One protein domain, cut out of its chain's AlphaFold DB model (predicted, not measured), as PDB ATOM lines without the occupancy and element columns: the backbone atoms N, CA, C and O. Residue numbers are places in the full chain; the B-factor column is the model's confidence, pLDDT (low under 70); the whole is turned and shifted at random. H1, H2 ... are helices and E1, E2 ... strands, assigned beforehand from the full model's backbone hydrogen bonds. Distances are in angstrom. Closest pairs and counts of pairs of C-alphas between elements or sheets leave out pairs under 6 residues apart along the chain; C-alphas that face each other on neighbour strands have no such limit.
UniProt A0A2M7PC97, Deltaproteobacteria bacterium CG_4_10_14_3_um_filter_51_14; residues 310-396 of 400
ATOM      1  N   LYS A 310      -2.842  20.137  12.646       95.94
ATOM      2  CA  LYS A 310      -3.203  19.029  11.756       95.94
ATOM      3  C   LYS A 310      -1.997  18.141  11.485       95.94
ATOM      4  O   LYS A 310      -0.999  18.604  10.925       95.94
ATOM      5  N   VAL A 311      -2.135  16.862  11.810       96.94
ATOM      6  CA  VAL A 311      -1.120  15.829  11.599       96.94
ATOM      7  C   VAL A 311      -1.645  14.822  10.588       96.94
ATOM      8  O   VAL A 311      -2.714  14.253  10.773       96.94
ATOM      9  N   ASN A 312      -0.893  14.590   9.516       96.75
ATOM     10  CA  ASN A 312      -1.226  13.585   8.511       96.75
ATOM     11  C   ASN A 312      -0.272  12.403   8.638       96.75
ATOM     12  O   ASN A 312       0.948  12.582   8.607       96.75
ATOM     13  N   ILE A 313      -0.824  11.203   8.744       95.81
ATOM     14  CA  ILE A 313      -0.088   9.972   8.992       95.81
ATOM     15  C   ILE A 313      -0.296   9.023   7.823       95.81
ATOM     16  O   ILE A 313      -1.430   8.757   7.423       95.81
ATOM     17  N   LYS A 314       0.813   8.493   7.298       96.25
ATOM     18  CA  LYS A 314       0.770   7.410   6.313       96.25
ATOM     19  C   LYS A 314       1.022   6.066   6.962       96.25
ATOM     20  O   LYS A 314       2.028   5.887   7.654       96.25
ATOM     21  N   ILE A 315       0.164   5.101   6.663       95.56
ATOM     22  CA  ILE A 315       0.259   3.736   7.173       95.56
ATOM     23  C   ILE A 315       0.723   2.802   6.055       95.56
ATOM     24  O   ILE A 315       0.112   2.717   4.987       95.56
ATOM     25  N   ALA A 316       1.789   2.050   6.322       94.69
ATOM     26  CA  ALA A 316       2.163   0.905   5.505       94.69
ATOM     27  C   ALA A 316       1.549  -0.367   6.106       94.69
ATOM     28  O   ALA A 316       1.767  -0.685   7.278       94.69
ATOM     29  N   LEU A 317       0.794  -1.100   5.283       91.88
ATOM     30  CA  LEU A 317       0.101  -2.341   5.646       91.88
ATOM     31  C   LEU A 317       1.086  -3.524   5.719       91.88
ATOM     32  O   LEU A 317       1.039  -4.443   4.904       91.88
ATOM     33  N   LYS A 318       2.031  -3.452   6.659       89.38
ATOM     34  CA  LYS A 318       2.877  -4.575   7.088       89.38
ATOM     35  C   LYS A 318       2.151  -5.362   8.191       89.38
ATOM     36  O   LYS A 318       1.087  -4.939   8.640       89.38
ATOM     37  N   ASP A 319       2.718  -6.487   8.621       85.81
ATOM     38  CA  ASP A 319       2.223  -7.252   9.771       85.81
ATOM     39  C   ASP A 319       3.236  -7.174  10.932       85.81
ATOM     40  O   ASP A 319       4.304  -7.790  10.835       85.81
ATOM     41  N   PRO A 320       2.978  -6.381  11.996       86.19
ATOM     42  CA  PRO A 320       1.841  -5.464  12.187       86.19
ATOM     43  C   PRO A 320       1.958  -4.163  11.354       86.19
ATOM     44  O   PRO A 320       3.055  -3.835  10.881       86.19
ATOM     45  N   PRO A 321       0.865  -3.385  11.172       92.88
ATOM     46  CA  PRO A 321       0.905  -2.142  10.399       92.88
ATOM     47  C   PRO A 321       1.850  -1.107  11.013       92.88
ATOM     48  O   PRO A 321       1.968  -0.991  12.236       92.88
ATOM     49  N   VAL A 322       2.505  -0.317  10.158       93.88
ATOM     50  CA  VAL A 322       3.501   0.670  10.599       93.88
ATOM     51  C   VAL A 322       3.173   2.080  10.131       93.88
ATOM     52  O   VAL A 322       2.759   2.294   8.989       93.88
ATOM     53  N   LEU A 323       3.410   3.057  11.001       94.06
ATOM     54  CA  LEU A 323       3.385   4.472  10.661       94.06
ATOM     55  C   LEU A 323       4.684   4.801   9.914       94.06
ATOM     56  O   LEU A 323       5.769   4.810  10.494       94.06
ATOM     57  N   SER A 324       4.575   5.023   8.607       93.44
ATOM     58  CA  SER A 324       5.728   5.237   7.715       93.44
ATOM     59  C   SER A 324       6.065   6.717   7.499       93.44
ATOM     60  O   SER A 324       7.179   7.041   7.084       93.44
ATOM     61  N   SER A 325       5.120   7.616   7.790       95.19
ATOM     62  CA  SER A 325       5.277   9.073   7.698       95.19
ATOM     63  C   SER A 325       4.344   9.758   8.693       95.19
ATOM     64  O   SER A 325       3.191   9.341   8.829       95.19
ATOM     65  N   VAL A 326       4.831  10.809   9.353       95.75
ATOM     66  CA  VAL A 326       4.062  11.687  10.244       95.75
ATOM     67  C   VAL A 326       4.370  13.127   9.848       95.75
ATOM     68  O   VAL A 326       5.483  13.612  10.041       95.75
ATOM     69  N   LYS A 327       3.393  13.829   9.265       95.38
ATOM     70  CA  LYS A 327       3.594  15.168   8.701       95.38
ATOM     71  C   LYS A 327       2.745  16.237   9.364       95.38
ATOM     72  O   LYS A 327       1.519  16.127   9.395       95.38
ATOM     73  N   CYS A 328       3.399  17.333   9.728       92.00
ATOM     74  CA  CYS A 328       2.782  18.579  10.181       92.00
ATOM     75  C   CYS A 328       3.121  19.674   9.168       92.00
ATOM     76  O   CYS A 328       4.287  19.835   8.819       92.00
ATOM     77  N   GLN A 329       2.118  20.388   8.644       84.81
ATOM     78  CA  GLN A 329       2.314  21.458   7.642       84.81
ATOM     79  C   GLN A 329       3.242  21.059   6.467       84.81
ATOM     80  O   GLN A 329       4.055  21.838   5.983       84.81
ATOM     81  N   GLY A 330       3.151  19.800   6.022       85.88
ATOM     82  CA  GLY A 330       3.972  19.245   4.937       85.88
ATOM     83  C   GLY A 330       5.380  18.776   5.337       85.88
ATOM     84  O   GLY A 330       5.997  18.037   4.566       85.88
ATOM     85  N   LYS A 331       5.864  19.117   6.537       91.31
ATOM     86  CA  LYS A 331       7.172  18.709   7.068       91.31
ATOM     87  C   LYS A 331       7.091  17.350   7.757       91.31
ATOM     88  O   LYS A 331       6.224  17.132   8.605       91.31
ATOM     89  N   GLU A 332       8.005  16.455   7.394       95.44
ATOM     90  CA  GLU A 332       8.179  15.152   8.045       95.44
ATOM     91  C   GLU A 332       8.718  15.330   9.468       95.44
ATOM     92  O   GLU A 332       9.648  16.105   9.688       95.44
ATOM     93  N   GLN A 333       8.109  14.620  10.416       94.44
ATOM     94  CA  GLN A 333       8.447  14.678  11.838       94.44
ATOM     95  C   GLN A 333       9.142  13.404  12.324       94.44
ATOM     96  O   GLN A 333       9.749  13.413  13.396       94.44
ATOM     97  N   LEU A 334       9.073  12.315  11.547       93.44
ATOM     98  CA  LEU A 334       9.866  11.129  11.836       93.44
ATOM     99  C   LEU A 334      11.355  11.420  11.616       93.44
ATOM    100  O   LEU A 334      11.755  11.946  10.576       93.44
ATOM    101  N   ILE A 335      12.169  11.039  12.590       92.06
ATOM    102  CA  ILE A 335      13.629  11.122  12.548       92.06
ATOM    103  C   ILE A 335      14.222   9.720  12.502       92.06
ATOM    104  O   ILE A 335      13.608   8.767  12.978       92.06
ATOM    105  N   ILE A 336      15.416   9.601  11.931       88.81
ATOM    106  CA  ILE A 336      16.228   8.388  12.044       88.81
ATOM    107  C   ILE A 336      16.995   8.489  13.359       88.81
ATOM    108  O   ILE A 336      17.575   9.537  13.643       88.81
ATOM    109  N   VAL A 337      16.970   7.424  14.155       82.81
ATOM    110  CA  VAL A 337      17.747   7.329  15.394       82.81
ATOM    111  C   VAL A 337      18.921   6.396  15.128       82.81
ATOM    112  O   VAL A 337      18.718   5.219  14.826       82.81
ATOM    113  N   GLU A 338      20.135   6.940  15.175       80.31
ATOM    114  CA  GLU A 338      21.372   6.159  15.082       80.31
ATOM    115  C   GLU A 338      21.616   5.387  16.391       80.31
ATOM    116  O   GLU A 338      21.112   5.774  17.450       80.31
ATOM    117  N   GLU A 339      22.373   4.286  16.327       67.88
ATOM    118  CA  GLU A 339      22.813   3.575  17.535       67.88
ATOM    119  C   GLU A 339      23.588   4.557  18.439       67.88
ATOM    120  O   GLU A 339      24.444   5.298  17.966       67.88
ATOM    121  N   ASP A 340      23.226   4.600  19.727       69.56
ATOM    122  CA  ASP A 340      23.776   5.480  20.777       69.56
ATOM    123  C   ASP A 340      23.378   6.976  20.753       69.56
ATOM    124  O   ASP A 340      23.827   7.744  21.608       69.56
ATOM    125  N   ALA A 341      22.487   7.411  19.853       74.94
ATOM    126  CA  ALA A 341      21.961   8.782  19.857       74.94
ATOM    127  C   ALA A 341      20.842   9.001  20.902       74.94
ATOM    128  O   ALA A 341      20.044   8.106  21.188       74.94
ATOM    129  N   GLU A 342      20.732  10.222  21.447       78.75
ATOM    130  CA  GLU A 342      19.607  10.605  22.314       78.75
ATOM    131  C   GLU A 342      18.303  10.619  21.499       78.75
ATOM    132  O   GLU A 342      18.154  11.398  20.555       78.75
ATOM    133  N   ASP A 343      17.352   9.755  21.864       82.00
ATOM    134  CA  ASP A 343      16.041   9.672  21.222       82.00
ATOM    135  C   ASP A 343      15.006  10.501  22.007       82.00
ATOM    136  O   ASP A 343      14.473  10.029  23.020       82.00
ATOM    137  N   PRO A 344      14.662  11.725  21.559       82.00
ATOM    138  CA  PRO A 344      13.665  12.538  22.247       82.00
ATOM    139  C   PRO A 344      12.288  11.856  22.255       82.00
ATOM    140  O   PRO A 344      11.532  12.010  23.211       82.00
ATOM    141  N   GLY A 345      11.980  11.069  21.223       84.06
ATOM    142  CA  GLY A 345      10.728  10.350  21.035       84.06
ATOM    143  C   GLY A 345      10.782   8.886  21.469       84.06
ATOM    144  O   GLY A 345       9.925   8.113  21.044       84.06
ATOM    145  N   TRP A 346      11.726   8.477  22.325       85.44
ATOM    146  CA  TRP A 346      11.949   7.066  22.697       85.44
ATOM    147  C   TRP A 346      10.674   6.306  23.094       85.44
ATOM    148  O   TRP A 346      10.530   5.112  22.827       85.44
ATOM    149  N   ARG A 347       9.691   6.997  23.683       85.06
ATOM    150  CA  ARG A 347       8.383   6.431  24.056       85.06
ATOM    151  C   ARG A 347       7.581   5.870  22.871       85.06
ATOM    152  O   ARG A 347       6.657   5.088  23.107       85.06
ATOM    153  N   PHE A 348       7.893   6.269  21.641       87.31
ATOM    154  CA  PHE A 348       7.259   5.801  20.409       87.31
ATOM    155  C   PHE A 348       8.043   4.673  19.721       87.31
ATOM    156  O   PHE A 348       7.462   3.916  18.946       87.31
ATOM    157  N   SER A 349       9.334   4.529  20.029       80.06
ATOM    158  CA  SER A 349      10.251   3.592  19.366       80.06
ATOM    159  C   SER A 349      10.114   2.146  19.870       80.06
ATOM    160  O   SER A 349      10.342   1.202  19.117       80.06
ATOM    161  N   PHE A 350       9.711   1.944  21.132       69.31
ATOM    162  CA  PHE A 350       9.815   0.634  21.807       69.31
ATOM    163  C   PHE A 350       8.485  -0.059  22.136       69.31
ATOM    164  O   PHE A 350       8.482  -1.118  22.764       69.31
ATOM    165  N   ARG A 351       7.335   0.494  21.732       78.94
ATOM    166  CA  ARG A 351       6.018  -0.100  22.026       78.94
ATOM    167  C   ARG A 351       5.028   0.085  20.885       78.94
ATOM    168  O   ARG A 351       5.027   1.116  20.227       78.94
ATOM    169  N   GLY A 352       4.168  -0.912  20.691       85.31
ATOM    170  CA  GLY A 352       3.000  -0.788  19.821       85.31
ATOM    171  C   GLY A 352       1.848  -0.118  20.557       85.31
ATOM    172  O   GLY A 352       1.567  -0.470  21.708       85.31
ATOM    173  N   PHE A 353       1.169   0.795  19.879       91.62
ATOM    174  CA  PHE A 353       0.070   1.613  20.391       91.62
ATOM    175  C   PHE A 353      -1.139   1.515  19.458       91.62
ATOM    176  O   PHE A 353      -1.006   1.136  18.297       91.62
ATOM    177  N   THR A 354      -2.324   1.811  19.974       93.00
ATOM    178  CA  THR A 354      -3.523   2.036  19.148       93.00
ATOM    179  C   THR A 354      -3.484   3.427  18.507       93.00
ATOM    180  O   THR A 354      -2.618   4.236  18.851       93.00
ATOM    181  N   PHE A 355      -4.399   3.736  17.584       90.50
ATOM    182  CA  PHE A 355      -4.469   5.085  17.008       90.50
ATOM    183  C   PHE A 355      -4.816   6.140  18.063       90.50
ATOM    184  O   PHE A 355      -4.161   7.181  18.113       90.50
ATOM    185  N   ASP A 356      -5.746   5.825  18.967       88.81
ATOM    186  CA  ASP A 356      -6.147   6.721  20.056       88.81
ATOM    187  C   ASP A 356      -4.967   6.991  21.006       88.81
ATOM    188  O   ASP A 356      -4.603   8.140  21.257       88.81
ATOM    189  N   GLN A 357      -4.261   5.933  21.423       92.25
ATOM    190  CA  GLN A 357      -3.057   6.061  22.252       92.25
ATOM    191  C   GLN A 357      -1.939   6.838  21.550       92.25
ATOM    192  O   GLN A 357      -1.192   7.562  22.204       92.25
ATOM    193  N   PHE A 358      -1.781   6.680  20.232       92.50
ATOM    194  CA  PHE A 358      -0.785   7.447  19.491       92.50
ATOM    195  C   PHE A 358      -1.089   8.942  19.540       92.50
ATOM    196  O   PHE A 358      -0.181   9.725  19.808       92.50
ATOM    197  N   ALA A 359      -2.343   9.330  19.300       92.81
ATOM    198  CA  ALA A 359      -2.761  10.726  19.331       92.81
ATOM    199  C   ALA A 359      -2.561  11.348  20.724       92.81
ATOM    200  O   ALA A 359      -2.011  12.444  20.820       92.81
ATOM    201  N   GLU A 360      -2.915  10.630  21.795       92.00
ATOM    202  CA  GLU A 360      -2.689  11.070  23.180       92.00
ATOM    203  C   GLU A 360      -1.199  11.272  23.487       92.00
ATOM    204  O   GLU A 360      -0.792  12.322  23.988       92.00
ATOM    205  N   LEU A 361      -0.360  10.291  23.138       92.25
ATOM    206  CA  LEU A 361       1.085  10.382  23.344       92.25
ATOM    207  C   LEU A 361       1.708  11.512  22.530       92.25
ATOM    208  O   LEU A 361       2.634  12.171  23.001       92.25
ATOM    209  N   LEU A 362       1.218  11.732  21.311       93.69
ATOM    210  CA  LEU A 362       1.675  12.807  20.442       93.69
ATOM    211  C   LEU A 362       1.320  14.178  21.023       93.69
ATOM    212  O   LEU A 362       2.168  15.069  21.033       93.69
ATOM    213  N   ALA A 363       0.098  14.327  21.542       94.50
ATOM    214  CA  ALA A 363      -0.343  15.540  22.217       94.50
ATOM    215  C   ALA A 363       0.524  15.836  23.450       94.50
ATOM    216  O   ALA A 363       1.032  16.950  23.579       94.50
ATOM    217  N   GLU A 364       0.783  14.838  24.303       92.06
ATOM    218  CA  GLU A 364       1.670  14.987  25.467       92.06
ATOM    219  C   GLU A 364       3.087  15.394  25.034       92.06
ATOM    220  O   GLU A 364       3.649  16.363  25.548       92.06
ATOM    221  N   PHE A 365       3.658  14.682  24.058       92.31
ATOM    222  CA  PHE A 365       5.039  14.874  23.616       92.31
ATOM    223  C   PHE A 365       5.284  16.238  22.962       92.31
ATOM    224  O   PHE A 365       6.333  16.849  23.169       92.31
ATOM    225  N   TRP A 366       4.321  16.737  22.186       94.12
ATOM    226  CA  TRP A 366       4.407  18.040  21.521       94.12
ATOM    227  C   TRP A 366       3.734  19.177  22.291       94.12
ATOM    228  O   TRP A 366       3.651  20.290  21.771       94.12
ATOM    229  N   ASN A 367       3.316  18.933  23.538       95.12
ATOM    230  CA  ASN A 367       2.647  19.906  24.402       95.12
ATOM    231  C   ASN A 367       1.388  20.522  23.761       95.12
ATOM    232  O   ASN A 367       1.182  21.735  23.822       95.12
ATOM    233  N   ILE A 368       0.565  19.693  23.118       96.44
ATOM    234  CA  ILE A 368      -0.679  20.122  22.480       96.44
ATOM    235  C   ILE A 368      -1.835  19.935  23.474       96.44
ATOM    236  O   ILE A 368      -2.050  18.814  23.934       96.44
ATOM    237  N   PRO A 369      -2.569  21.004  23.828       96.56
ATOM    238  CA  PRO A 369      -3.712  20.913  24.726       96.56
ATOM    239  C   PRO A 369      -4.872  20.123  24.109       96.56
ATOM    240  O   PRO A 369      -4.955  19.907  22.895       96.56
ATOM    241  N   GLU A 370      -5.797  19.695  24.963       95.00
ATOM    242  CA  GLU A 370      -7.008  18.993  24.543       95.00
ATOM    243  C   GLU A 370      -7.803  19.819  23.517       95.00
ATOM    244  O   GLU A 370      -7.875  21.047  23.592       95.00
ATOM    245  N   GLY A 371      -8.360  19.148  22.506       94.75
ATOM    246  CA  GLY A 371      -9.111  19.796  21.426       94.75
ATOM    247  C   GLY A 371      -8.261  20.518  20.374       94.75
ATOM    248  O   GLY A 371      -8.836  21.034  19.425       94.75
ATOM    249  N   HIS A 372      -6.926  20.525  20.492       97.12
ATOM    250  CA  HIS A 372      -6.021  21.274  19.601       97.12
ATOM    251  C   HIS A 372      -5.190  20.401  18.649       97.12
ATOM    252  O   HIS A 372      -4.341  20.906  17.909       97.12
ATOM    253  N   LEU A 373      -5.429  19.089  18.643       96.75
ATOM    254  CA  LEU A 373      -4.759  18.126  17.775       96.75
ATOM    255  C   LEU A 373      -5.788  17.415  16.892       96.75
ATOM    256  O   LEU A 373      -6.725  16.803  17.395       96.75
ATOM    257  N   GLU A 374      -5.583  17.447  15.578       96.25
ATOM    258  CA  GLU A 374      -6.368  16.669  14.616       96.25
ATOM    259  C   GLU A 374      -5.430  15.719  13.870       96.25
ATOM    260  O   GLU A 374      -4.584  16.152  13.081       96.25
ATOM    261  N   VAL A 375      -5.580  14.418  14.115       95.75
ATOM    262  CA  VAL A 375      -4.777  13.373  13.472       95.75
ATOM    263  C   VAL A 375      -5.579  12.714  12.355       95.75
ATOM    264  O   VAL A 375      -6.678  12.213  12.578       95.75
ATOM    265  N   LYS A 376      -5.022  12.702  11.142       95.06
ATOM    266  CA  LYS A 376      -5.608  12.059   9.960       95.06
ATOM    267  C   LYS A 376      -4.743  10.911   9.493       95.06
ATOM    268  O   LYS A 376      -3.552  11.094   9.249       95.06
ATOM    269  N   TYR A 377      -5.370   9.765   9.287       94.56
ATOM    270  CA  TYR A 377      -4.737   8.576   8.737       94.56
ATOM    271  C   TYR A 377      -5.137   8.410   7.270       94.56
ATOM    272  O   TYR A 377      -6.286   8.644   6.902       94.56
ATOM    273  N   ASP A 378      -4.193   8.014   6.416       95.19
ATOM    274  CA  ASP A 378      -4.452   7.759   4.992       95.19
ATOM    275  C   ASP A 378      -5.114   6.396   4.715       95.19
ATOM    276  O   ASP A 378      -5.454   6.091   3.567       95.19
ATOM    277  N   LYS A 379      -5.280   5.574   5.756       93.50
ATOM    278  CA  LYS A 379      -6.004   4.303   5.740       93.50
ATOM    279  C   LYS A 379      -7.114   4.330   6.775       93.50
ATOM    280  O   LYS A 379      -6.912   4.802   7.889       93.50
ATOM    281  N   ASP A 380      -8.249   3.761   6.393       91.38
ATOM    282  CA  ASP A 380      -9.386   3.535   7.274       91.38
ATOM    283  C   ASP A 380      -9.222   2.165   7.947       91.38
ATOM    284  O   ASP A 380      -9.421   1.116   7.331       91.38
ATOM    285  N   LEU A 381      -8.728   2.180   9.182       90.06
ATOM    286  CA  LEU A 381      -8.483   1.003  10.009       90.06
ATOM    287  C   LEU A 381      -9.137   1.230  11.384       90.06
ATOM    288  O   LEU A 381      -9.206   2.376  11.829       90.06
ATOM    289  N   PRO A 382      -9.584   0.172  12.090       90.69
ATOM    290  CA  PRO A 382     -10.178   0.313  13.420       90.69
ATOM    291  C   PRO A 382      -9.272   1.076  14.398       90.69
ATOM    292  O   PRO A 382      -8.064   0.839  14.426       90.69
ATOM    293  N   SER A 383      -9.841   1.934  15.259       86.94
ATOM    294  CA  SER A 383      -9.054   2.730  16.225       86.94
ATOM    295  C   SER A 383      -8.213   1.866  17.172       86.94
ATOM    296  O   SER A 383      -7.102   2.237  17.548       86.94
ATOM    297  N   THR A 384      -8.696   0.655  17.468       89.56
ATOM    298  CA  THR A 384      -8.042  -0.350  18.315       89.56
ATOM    299  C   THR A 384      -6.905  -1.113  17.627       89.56
ATOM    300  O   THR A 384      -6.269  -1.954  18.265       89.56
ATOM    301  N   THR A 385      -6.649  -0.887  16.334       90.75
ATOM    302  CA  THR A 385      -5.560  -1.553  15.612       90.75
ATOM    303  C   THR A 385      -4.215  -1.156  16.210       90.75
ATOM    304  O   THR A 385      -3.888   0.024  16.314       90.75
ATOM    305  N   ARG A 386      -3.412  -2.155  16.594       92.44
ATOM    306  CA  ARG A 386      -2.049  -1.913  17.074       92.44
ATOM    307  C   ARG A 386      -1.146  -1.561  15.901       92.44
ATOM    308  O   ARG A 386      -1.078  -2.302  14.924       92.44
ATOM    309  N   VAL A 387      -0.428  -0.459  16.046       91.94
ATOM    310  CA  VAL A 387       0.543   0.043  15.083       91.94
ATOM    311  C   VAL A 387       1.867   0.359  15.764       91.94
ATOM    312  O   VAL A 387       1.944   0.521  16.984       91.94
ATOM    313  N   HIS A 388       2.920   0.422  14.957       92.50
ATOM    314  CA  HIS A 388       4.274   0.748  15.393       92.50
ATOM    315  C   HIS A 388       4.857   1.857  14.523       92.50
ATOM    316  O   HIS A 388       4.451   2.022  13.372       92.50
ATOM    317  N   LEU A 389       5.849   2.589  15.029       91.06
ATOM    318  CA  LEU A 389       6.718   3.350  14.134       91.06
ATOM    319  C   LEU A 389       7.549   2.395  13.269       91.06
ATOM    320  O   LEU A 389       7.838   1.258  13.650       91.06
ATOM    321  N   GLU A 390       7.921   2.852  12.077       87.69
ATOM    322  CA  GLU A 390       8.853   2.113  11.234       87.69
ATOM    323  C   GLU A 390      10.200   1.895  11.949       87.69
ATOM    324  O   GLU A 390      10.717   2.785  12.622       87.69
ATOM    325  N   LYS A 391      10.771   0.691  11.809       85.81
ATOM    326  CA  LYS A 391      12.002   0.292  12.507       85.81
ATOM    327  C   LYS A 391      13.143   1.287  12.240       85.81
ATOM    328  O   LYS A 391      13.409   1.618  11.088       85.81
ATOM    329  N   GLY A 392      13.827   1.712  13.304       85.88
ATOM    330  CA  GLY A 392      14.923   2.690  13.239       85.88
ATOM    331  C   GLY A 392      14.462   4.150  13.145       85.88
ATOM    332  O   GLY A 392      15.300   5.043  13.029       85.88
ATOM    333  N   LYS A 393      13.146   4.405  13.191       89.44
ATOM    334  CA  LYS A 393      12.585   5.754  13.255       89.44
ATOM    335  C   LYS A 393      11.978   6.053  14.620       89.44
ATOM    336  O   LYS A 393      11.420   5.176  15.272       89.44
ATOM    337  N   SER A 394      12.025   7.329  14.978       92.25
ATOM    338  CA  SER A 394      11.353   7.917  16.138       92.25
ATOM    339  C   SER A 394      10.673   9.231  15.747       92.25
ATOM    340  O   SER A 394      10.696   9.621  14.579       92.25
ATOM    341  N   LEU A 395      10.061   9.922  16.706       91.62
ATOM    342  CA  LEU A 395       9.526  11.269  16.542       91.62
ATOM    343  C   LEU A 395      10.512  12.323  17.043       91.62
ATOM    344  O   LEU A 395      11.003  12.262  18.168       91.62
ATOM    345  N   GLY A 396      10.760  13.330  16.207       88.50
ATOM    346  CA  GLY A 396      11.530  14.503  16.596       88.50
ATOM    347  C   GLY A 396      10.716  15.509  17.410       88.50
ATOM    348  O   GLY A 396       9.486  15.437  17.510       88.50
TER     349      GLY A 396
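This is residues 310 to 396 of the 400 residues of a protein of Deltaproteobacteria bacterium CG_4_10_14_3_um_filter_51_14 (UniProt A0A2M7PC97). A small, twisted three-stranded sheet, E2 E1 E4, has the helix H2 over E4 on one face, and next to E2 stands a two-stranded ribbon, E3 and E5, with the short helix H1 packed on E5. The long link from E4 to E5 pairs briefly with E2 on its way to the ribbon. The 87 printed residues hold two named helices and five named strands, in the order E1 E2 E3 H1 H2 E4 E5; the larger sheet is mixed, the smaller antiparallel. The class is mixed, helices and strands, with 40 residues in named elements, under half. The whole is compact, radius of gyration of the C-alphas 12.3 A, and spans 34 by 31 by 23 A.

E1, residues 310 to 316, runs 19.9 A from C-alpha 310 at (-3.203, 19.029, 11.756). E2 is residues 322 to 328, 17.9 A, and E4 is 373 to 377, 13.1 A. H2, residues 355 to 365, is 15.2 A long. E3 is residues 334 to 336, 6.9 A; H1 is 346 to 349, 5.1 A; E5 is 393 to 395, 7.1 A, ending at (9.526, 11.269, 16.542).

E1 and E2 form a hairpin, with N 314 and O 325 3.0 A apart. E1 and E4 are parallel, N 311 to O 374 2.8 A. H2 is on this sheet, height 9.5 A, over E4 and slantwise at 40 degrees on the local plane; their closest C-alphas, Ala 359 and Val 375, are 6.7 A apart. E3 and E5 are antiparallel, N 335 to O 394 2.9 A. The closest C-alphas of H1 and E5, Ser 349 and Ser 394, are 5.5 A apart. In H2 every O i to N i+4 pair is within hydrogen-bond range; H1 is too short for one.

The C-alphas of Glu 339 and Gly 371, the farthest apart, are 36.0 A apart. The printed part has no cut. The link from E4 to E5 is long. Residues 339 to 340 and 350 have pLDDT under 70.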